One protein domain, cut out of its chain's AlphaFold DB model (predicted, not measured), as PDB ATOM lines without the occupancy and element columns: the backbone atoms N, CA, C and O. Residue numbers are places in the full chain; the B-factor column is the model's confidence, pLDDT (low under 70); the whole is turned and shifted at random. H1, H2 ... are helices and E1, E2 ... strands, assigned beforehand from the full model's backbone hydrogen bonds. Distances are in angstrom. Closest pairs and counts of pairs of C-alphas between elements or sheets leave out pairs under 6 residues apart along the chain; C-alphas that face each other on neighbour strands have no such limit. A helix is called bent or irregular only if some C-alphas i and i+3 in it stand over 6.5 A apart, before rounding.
ATOM      1  N   LYS A   4     165.626 179.212 160.498       91.62
ATOM      2  CA  LYS A   4     164.373 179.950 160.615       91.62
ATOM      3  C   LYS A   4     163.155 179.052 160.494       91.62
ATOM      4  O   LYS A   4     162.306 179.049 161.383       91.62
ATOM      5  N   ASP A   5     163.136 178.220 159.462       93.19
ATOM      6  CA  ASP A   5     162.058 177.262 159.246       93.19
ATOM      7  C   ASP A   5     161.962 176.270 160.408       93.19
ATOM      8  O   ASP A   5     160.862 175.952 160.852       93.19
ATOM      9  N   ARG A   6     163.107 175.807 160.938       94.50
ATOM     10  CA  ARG A   6     163.132 174.866 162.075       94.50
ATOM     11  C   ARG A   6     162.487 175.460 163.317       94.50
ATOM     12  O   ARG A   6     161.683 174.789 163.954       94.50
ATOM     13  N   MET A   7     162.805 176.713 163.636       93.81
ATOM     14  CA  MET A   7     162.201 177.405 164.778       93.81
ATOM     15  C   MET A   7     160.704 177.616 164.578       93.81
ATOM     16  O   MET A   7     159.916 177.347 165.485       93.81
ATOM     17  N   LYS A   8     160.296 178.050 163.381       95.50
ATOM     18  CA  LYS A   8     158.882 178.246 163.064       95.50
ATOM     19  C   LYS A   8     158.088 176.952 163.191       95.50
ATOM     20  O   LYS A   8     157.063 176.942 163.862       95.50
ATOM     21  N   TYR A   9     158.598 175.859 162.636       96.56
ATOM     22  CA  TYR A   9     157.962 174.551 162.750       96.56
ATOM     23  C   TYR A   9     157.857 174.083 164.209       96.56
ATOM     24  O   TYR A   9     156.793 173.648 164.650       96.56
ATOM     25  N   PHE A  10     158.924 174.248 164.994       96.50
ATOM     26  CA  PHE A  10     158.928 173.845 166.399       96.50
ATOM     27  C   PHE A  10     157.841 174.549 167.230       96.50
ATOM     28  O   PHE A  10     157.119 173.910 168.001       96.50
ATOM     29  N   TYR A  11     157.676 175.862 167.068       96.00
ATOM     30  CA  TYR A  11     156.666 176.604 167.827       96.00
ATOM     31  C   TYR A  11     155.258 176.459 167.238       96.00
ATOM     32  O   TYR A  11     154.299 176.186 167.961       96.00
ATOM     33  N   GLU A  12     155.107 176.617 165.925       97.19
ATOM     34  CA  GLU A  12     153.781 176.650 165.307       97.19
ATOM     35  C   GLU A  12     153.159 175.264 165.139       97.19
ATOM     36  O   GLU A  12     151.938 175.176 165.105       97.19
ATOM     37  N   HIS A  13     153.960 174.195 165.036       96.75
ATOM     38  CA  HIS A  13     153.462 172.828 164.830       96.75
ATOM     39  C   HIS A  13     153.757 171.960 166.052       96.75
ATOM     40  O   HIS A  13     152.833 171.652 166.795       96.75
ATOM     41  N   ILE A  14     155.024 171.664 166.360       97.00
ATOM     42  CA  ILE A  14     155.375 170.722 167.446       97.00
ATOM     43  C   ILE A  14     154.769 171.151 168.791       97.00
ATOM     44  O   ILE A  14     154.134 170.354 169.485       97.00
ATOM     45  N   THR A  15     154.903 172.429 169.154       95.56
ATOM     46  CA  THR A  15     154.355 172.953 170.418       95.56
ATOM     47  C   THR A  15     152.830 173.069 170.392       95.56
ATOM     48  O   THR A  15     152.166 172.710 171.367       95.56
ATOM     49  N   SER A  16     152.266 173.540 169.281       95.69
ATOM     50  CA  SER A  16     150.825 173.808 169.160       95.69
ATOM     51  C   SER A  16     149.989 172.532 168.995       95.69
ATOM     52  O   SER A  16     148.871 172.442 169.509       95.69
ATOM     53  N   GLU A  17     150.528 171.517 168.326       95.75
ATOM     54  CA  GLU A  17     149.900 170.208 168.105       95.75
ATOM     55  C   GLU A  17     150.288 169.184 169.177       95.75
ATOM     56  O   GLU A  17     149.655 168.138 169.284       95.75
ATOM     57  N   HIS A  18     151.244 169.529 170.045       95.12
ATOM     58  CA  HIS A  18     151.721 168.687 171.140       95.12
ATOM     59  C   HIS A  18     152.408 167.387 170.669       95.12
ATOM     60  O   HIS A  18     152.291 166.341 171.310       95.12
ATOM     61  N   SER A  19     153.170 167.460 169.571       95.38
ATOM     62  CA  SER A  19     153.921 166.337 168.983       95.38
ATOM     63  C   SER A  19     155.200 166.024 169.770       95.38
ATOM     64  O   SER A  19     156.308 166.374 169.367       95.38
ATOM     65  N   LEU A  20     155.068 165.372 170.928       96.12
ATOM     66  CA  LEU A  20     156.194 165.104 171.836       96.12
ATOM     67  C   LEU A  20     157.295 164.217 171.234       96.12
ATOM     68  O   LEU A  20     158.446 164.303 171.665       96.12
ATOM     69  N   ASP A  21     156.968 163.357 170.273       95.88
ATOM     70  CA  ASP A  21     157.938 162.450 169.658       95.88
ATOM     71  C   ASP A  21     158.969 163.202 168.813       95.88
ATOM     72  O   ASP A  21     160.152 162.884 168.877       95.88
ATOM     73  N   GLU A  22     158.557 164.276 168.139       96.62
ATOM     74  CA  GLU A  22     159.418 165.076 167.257       96.62
ATOM     75  C   GLU A  22     160.388 165.990 168.021       96.62
ATOM     76  O   GLU A  22     161.345 166.514 167.458       96.62
ATOM     77  N   VAL A  23     160.183 166.189 169.328       96.56
ATOM     78  CA  VAL A  23     160.999 167.108 170.141       96.56
ATOM     79  C   VAL A  23     162.487 166.739 170.105       96.56
ATOM     80  O   VAL A  23     163.331 167.637 170.098       96.56
ATOM     81  N   CYS A  24     162.836 165.447 170.035       95.50
ATOM     82  CA  CYS A  24     164.238 165.009 169.997       95.50
ATOM     83  C   CYS A  24     164.987 165.439 168.727       95.50
ATOM     84  O   CYS A  24     166.211 165.528 168.757       95.50
ATOM     85  N   ASP A  25     164.277 165.764 167.645       96.00
ATOM     86  CA  ASP A  25     164.890 166.185 166.379       96.00
ATOM     87  C   ASP A  25     165.246 167.685 166.370       96.00
ATOM     88  O   ASP A  25     165.977 168.181 165.499       96.00
ATOM     89  N   TYR A  26     164.737 168.431 167.354       95.81
ATOM     90  CA  TYR A  26     164.894 169.883 167.476       95.81
ATOM     91  C   TYR A  26     165.610 170.307 168.758       95.81
ATOM     92  O   TYR A  26     166.168 171.405 168.811       95.81
ATOM     93  N   VAL A  27     165.629 169.449 169.775       95.69
ATOM     94  CA  VAL A  27     166.195 169.734 171.094       95.69
ATOM     95  C   VAL A  27     167.426 168.866 171.330       95.69
ATOM     96  O   VAL A  27     167.391 167.653 171.164       95.69
ATOM     97  N   SER A  28     168.524 169.492 171.754       96.31
ATOM     98  CA  SER A  28     169.738 168.767 172.145       96.31
ATOM     99  C   SER A  28     169.529 167.975 173.440       96.31
ATOM    100  O   SER A  28     168.850 168.437 174.360       96.31
ATOM    101  N   VAL A  29     170.197 166.828 173.566       96.62
ATOM    102  CA  VAL A  29     170.306 166.090 174.839       96.62
ATOM    103  C   VAL A  29     170.934 166.935 175.952       96.62
ATOM    104  O   VAL A  29     170.575 166.772 177.111       96.62
ATOM    105  N   ASP A  30     171.766 167.913 175.586       97.44
ATOM    106  CA  ASP A  30     172.398 168.869 176.501       97.44
ATOM    107  C   ASP A  30     171.621 170.196 176.591       97.44
ATOM    108  O   ASP A  30     172.190 171.243 176.903       97.44
ATOM    109  N   CYS A  31     170.324 170.204 176.258       96.75
ATOM    110  CA  CYS A  31     169.515 171.421 176.297       96.75
ATOM    111  C   CYS A  31     169.485 172.027 177.707       96.75
ATOM    112  O   CYS A  31     169.199 171.350 178.700       96.75
ATOM    113  N   ILE A  32     169.742 173.334 177.773       96.56
ATOM    114  CA  ILE A  32     169.695 174.142 178.988       96.56
ATOM    115  C   ILE A  32     168.642 175.227 178.792       96.56
ATOM    116  O   ILE A  32     168.701 175.993 177.829       96.56
ATOM    117  N   ILE A  33     167.713 175.337 179.740       93.62
ATOM    118  CA  ILE A  33     166.777 176.460 179.810       93.62
ATOM    119  C   ILE A  33     167.371 177.530 180.720       93.62
ATOM    120  O   ILE A  33     167.804 177.252 181.841       93.62
ATOM    121  N   ARG A  34     167.360 178.776 180.245       94.50
ATOM    122  CA  ARG A  34     167.752 179.940 181.036       94.50
ATOM    123  C   ARG A  34     166.514 180.668 181.550       94.50
ATOM    124  O   ARG A  34     165.724 181.176 180.759       94.50
ATOM    125  N   VAL A  35     166.382 180.769 182.870       92.44
ATOM    126  CA  VAL A  35     165.332 181.549 183.542       92.44
ATOM    127  C   VAL A  35     166.004 182.641 184.368       92.44
ATOM    128  O   VAL A  35     166.529 182.388 185.454       92.44
ATOM    129  N   GLY A  36     166.036 183.861 183.826       94.62
ATOM    130  CA  GLY A  36     166.803 184.968 184.402       94.62
ATOM    131  C   GLY A  36     168.303 184.655 184.438       94.62
ATOM    132  O   GLY A  36     168.943 184.490 183.396       94.62
ATOM    133  N   GLU A  37     168.864 184.566 185.643       95.38
ATOM    134  CA  GLU A  37     170.272 184.205 185.886       95.38
ATOM    135  C   GLU A  37     170.490 182.697 186.074       95.38
ATOM    136  O   GLU A  37     171.628 182.239 186.148       95.38
ATOM    137  N   ARG A  38     169.415 181.903 186.150       96.25
ATOM    138  CA  ARG A  38     169.511 180.458 186.371       96.25
ATOM    139  C   ARG A  38     169.632 179.721 185.046       96.25
ATOM    140  O   ARG A  38     168.825 179.944 184.147       96.25
ATOM    141  N   CYS A  39     170.581 178.795 184.975       96.50
ATOM    142  CA  CYS A  39     170.710 177.817 183.901       96.50
ATOM    143  C   CYS A  39     170.299 176.448 184.440       96.50
ATOM    144  O   CYS A  39     170.877 175.970 185.415       96.50
ATOM    145  N   ILE A  40     169.294 175.836 183.822       95.62
ATOM    146  CA  ILE A  40     168.730 174.559 184.254       95.62
ATOM    147  C   ILE A  40     168.963 173.552 183.123       95.62
ATOM    148  O   ILE A  40     168.359 173.712 182.060       95.62
ATOM    149  N   PRO A  41     169.844 172.551 183.301       96.38
ATOM    150  CA  PRO A  41     169.968 171.466 182.339       96.38
ATOM    151  C   PRO A  41     168.682 170.642 182.369       96.38
ATOM    152  O   PRO A  41     168.247 170.193 183.429       96.38
ATOM    153  N   VAL A  42     168.056 170.487 181.209       96.00
ATOM    154  CA  VAL A  42     166.769 169.792 181.068       96.00
ATOM    155  C   VAL A  42     166.828 168.667 180.045       96.00
ATOM    156  O   VAL A  42     166.092 167.692 180.180       96.00
ATOM    157  N   GLY A  43     167.700 168.786 179.039       97.25
ATOM    158  CA  GLY A  43     167.744 167.857 177.918       97.25
ATOM    159  C   GLY A  43     166.394 167.716 177.211       97.25
ATOM    160  O   GLY A  43     165.483 168.531 177.374       97.25
ATOM    161  N   VAL A  44     166.262 166.658 176.417       97.38
ATOM    162  CA  VAL A  44     165.034 166.374 175.663       97.38
ATOM    163  C   VAL A  44     163.862 166.075 176.604       97.38
ATOM    164  O   VAL A  44     162.782 166.643 176.440       97.38
ATOM    165  N   ASP A  45     164.073 165.232 177.615       96.69
ATOM    166  CA  ASP A  45     163.003 164.785 178.514       96.69
ATOM    167  C   ASP A  45     162.432 165.928 179.354       96.69
ATOM    168  O   ASP A  45     161.215 166.039 179.511       96.69
ATOM    169  N   GLY A  46     163.285 166.831 179.844       96.75
ATOM    170  CA  GLY A  46     162.822 167.994 180.592       96.75
ATOM    171  C   GLY A  46     162.034 168.979 179.726       96.75
ATOM    172  O   GLY A  46     161.067 169.569 180.212       96.75
ATOM    173  N   VAL A  47     162.359 169.110 178.432       96.19
ATOM    174  CA  VAL A  47     161.544 169.905 177.495       96.19
ATOM    175  C   VAL A  47     160.194 169.236 177.229       96.19
ATOM    176  O   VAL A  47     159.167 169.914 177.305       96.19
ATOM    177  N   LYS A  48     160.155 167.914 177.001       97.44
ATOM    178  CA  LYS A  48     158.886 167.175 176.849       97.44
ATOM    179  C   LYS A  48     158.002 167.334 178.088       97.44
ATOM    180  O   LYS A  48     156.822 167.662 177.966       97.44
ATOM    181  N   GLN A  49     158.578 167.185 179.281       97.25
ATOM    182  CA  GLN A  49     157.848 167.375 180.535       97.25
ATOM    183  C   GLN A  49     157.317 168.806 180.669       97.25
ATOM    184  O   GLN A  49     156.165 169.001 181.057       97.25
ATOM    185  N   HIS A  50     158.118 169.811 180.310       95.25
ATOM    186  CA  HIS A  50     157.673 171.202 180.315       95.25
ATOM    187  C   HIS A  50     156.466 171.419 179.392       95.25
ATOM    188  O   HIS A  50     155.475 172.012 179.819       95.25
ATOM    189  N   MET A  51     156.502 170.885 178.168       96.06
ATOM    190  CA  MET A  51     155.373 170.967 177.234       96.06
ATOM    191  C   MET A  51     154.104 170.318 177.803       96.06
ATOM    192  O   MET A  51     153.019 170.878 177.644       96.06
ATOM    193  N   ILE A  52     154.222 169.168 178.479       97.38
ATOM    194  CA  ILE A  52     153.089 168.488 179.133       97.38
ATOM    195  C   ILE A  52     152.465 169.384 180.210       97.38
ATOM    196  O   ILE A  52     151.247 169.573 180.224       97.38
ATOM    197  N   GLU A  53     153.275 169.969 181.095       97.12
ATOM    198  CA  GLU A  53     152.765 170.833 182.171       97.12
ATOM    199  C   GLU A  53     152.148 172.136 181.639       97.12
ATOM    200  O   GLU A  53     151.097 172.580 182.113       97.12
ATOM    201  N   VAL A  54     152.742 172.722 180.596       95.69
ATOM    202  CA  VAL A  54     152.166 173.886 179.911       95.69
ATOM    203  C   VAL A  54     150.818 173.532 179.285       95.69
ATOM    204  O   VAL A  54     149.859 174.286 179.453       95.69
ATOM    205  N   ARG A  55     150.696 172.370 178.629       95.75
ATOM    206  CA  ARG A  55     149.442 171.929 177.995       95.75
ATOM    207  C   ARG A  55     148.330 171.660 179.008       95.75
ATOM    208  O   ARG A  55     147.175 171.953 178.722       95.75
ATOM    209  N   LYS A  56     148.657 171.159 180.203       97.19
ATOM    210  CA  LYS A  56     147.681 171.035 181.304       97.19
ATOM    211  C   LYS A  56     147.119 172.392 181.733       97.19
ATOM    212  O   LYS A  56     145.955 172.472 182.111       97.19
ATOM    213  N   THR A  57     147.941 173.440 181.673       97.44
ATOM    214  CA  THR A  57     147.545 174.811 182.030       97.44
ATOM    215  C   THR A  57     146.771 175.491 180.896       97.44
ATOM    216  O   THR A  57     145.800 176.199 181.151       97.44
ATOM    217  N   TYR A  58     147.171 175.239 179.646       96.69
ATOM    218  CA  TYR A  58     146.594 175.817 178.429       96.69
ATOM    219  C   TYR A  58     146.310 174.709 177.392       96.69
ATOM    220  O   TYR A  58     147.143 174.455 176.513       96.69
TER     221      TYR A  58
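This is residues 4 to 58 of the 70 residues of an uncharacterized protein of Anaerotignum propionicum DSM 1682 (UniProt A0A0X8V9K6). A small hairpin of two strands, E1 and E2, sticks out with its tip, residues 34 to 39, from a group of three helices. The centres of the three helices make a triangle: the short helix H2 touches both longer ones, H1 with its residues 10 to 14 and H3 with its residues 44 to 48, while H1 and H3 are set steeply to each other and come close at Thr 15 and Met 51. The printed part has 55 residues, with three named helices and two named strands in the order H1, H2, E1, E2, H3; the sheet is antiparallel, in the order E1 - E2, and the class is mostly helix. The whole is compact, with a radius of gyration of the C-alphas of 11.3 A, and spans 29 by 27 by 19 A.

Find C-alpha 32 at (169.695, 174.142, 178.988), where strand E1, residues 32 to 35, begins; it is 9.7 A long. Strand E2, residues 38 to 41, comes back over 9.9 A. Next look for helix H3, residues 43 to 57, which runs 21.8 A to C-alpha 57 at (147.545, 174.811, 182.030). Helix H1, residues 4 to 17, starts at C-alpha 4 at (164.373, 179.950, 160.615) and is 19.0 A long. Helix H2, residues 20 to 25, measures 10.3 A and is only just irregular: its C-alphas 21 and 24 are 6.8 A apart.

Start at the hairpin of E1 and E2, antiparallel neighbours at 155 degrees, where N 33 and O 40 are within hydrogen-bond range at 2.9 A, as are N 38 and O 35 at 3.0 A. The closest C-alphas of E1 and H3 are those of Ile 32 and Gly 43, 6.7 A apart. From there, residues 44 to 48 of H3 touch H2, closest at the C-alphas of Cys 24 and Val 44, 5.9 A; the two run opposite ways at a shallow tilt of 33 degrees, only just short of steep. H2 in turn touches residues 10 to 14 of H1, closest at the C-alphas of Ile 14 and Glu 22, 6.9 A, opposite ways at a shallow tilt of 16 degrees, and the two form a helical hairpin. H1 and H3 are close but not clearly touching, with the C-alphas of Thr 15 and Met 51 at 7.2 A, and run the same way at a steep tilt of 48 degrees. H1 is apart from E1 and E2. In H3 every O i to N i+4 pair is within hydrogen-bond range; in H1 8 of 10 are, and in H2 0 of 2, beside 2 of 3 O i to N i+3 pairs.

Look at Glu 17 and Glu 37 for the two C-alphas farthest apart, 30.4 A. The printed part has no cut, and no link is long; the link from H2 to E1, of 6 residues, is short, and the others are tight. The mean pLDDT of the printed part is 95.9, and no printed residue is under 70.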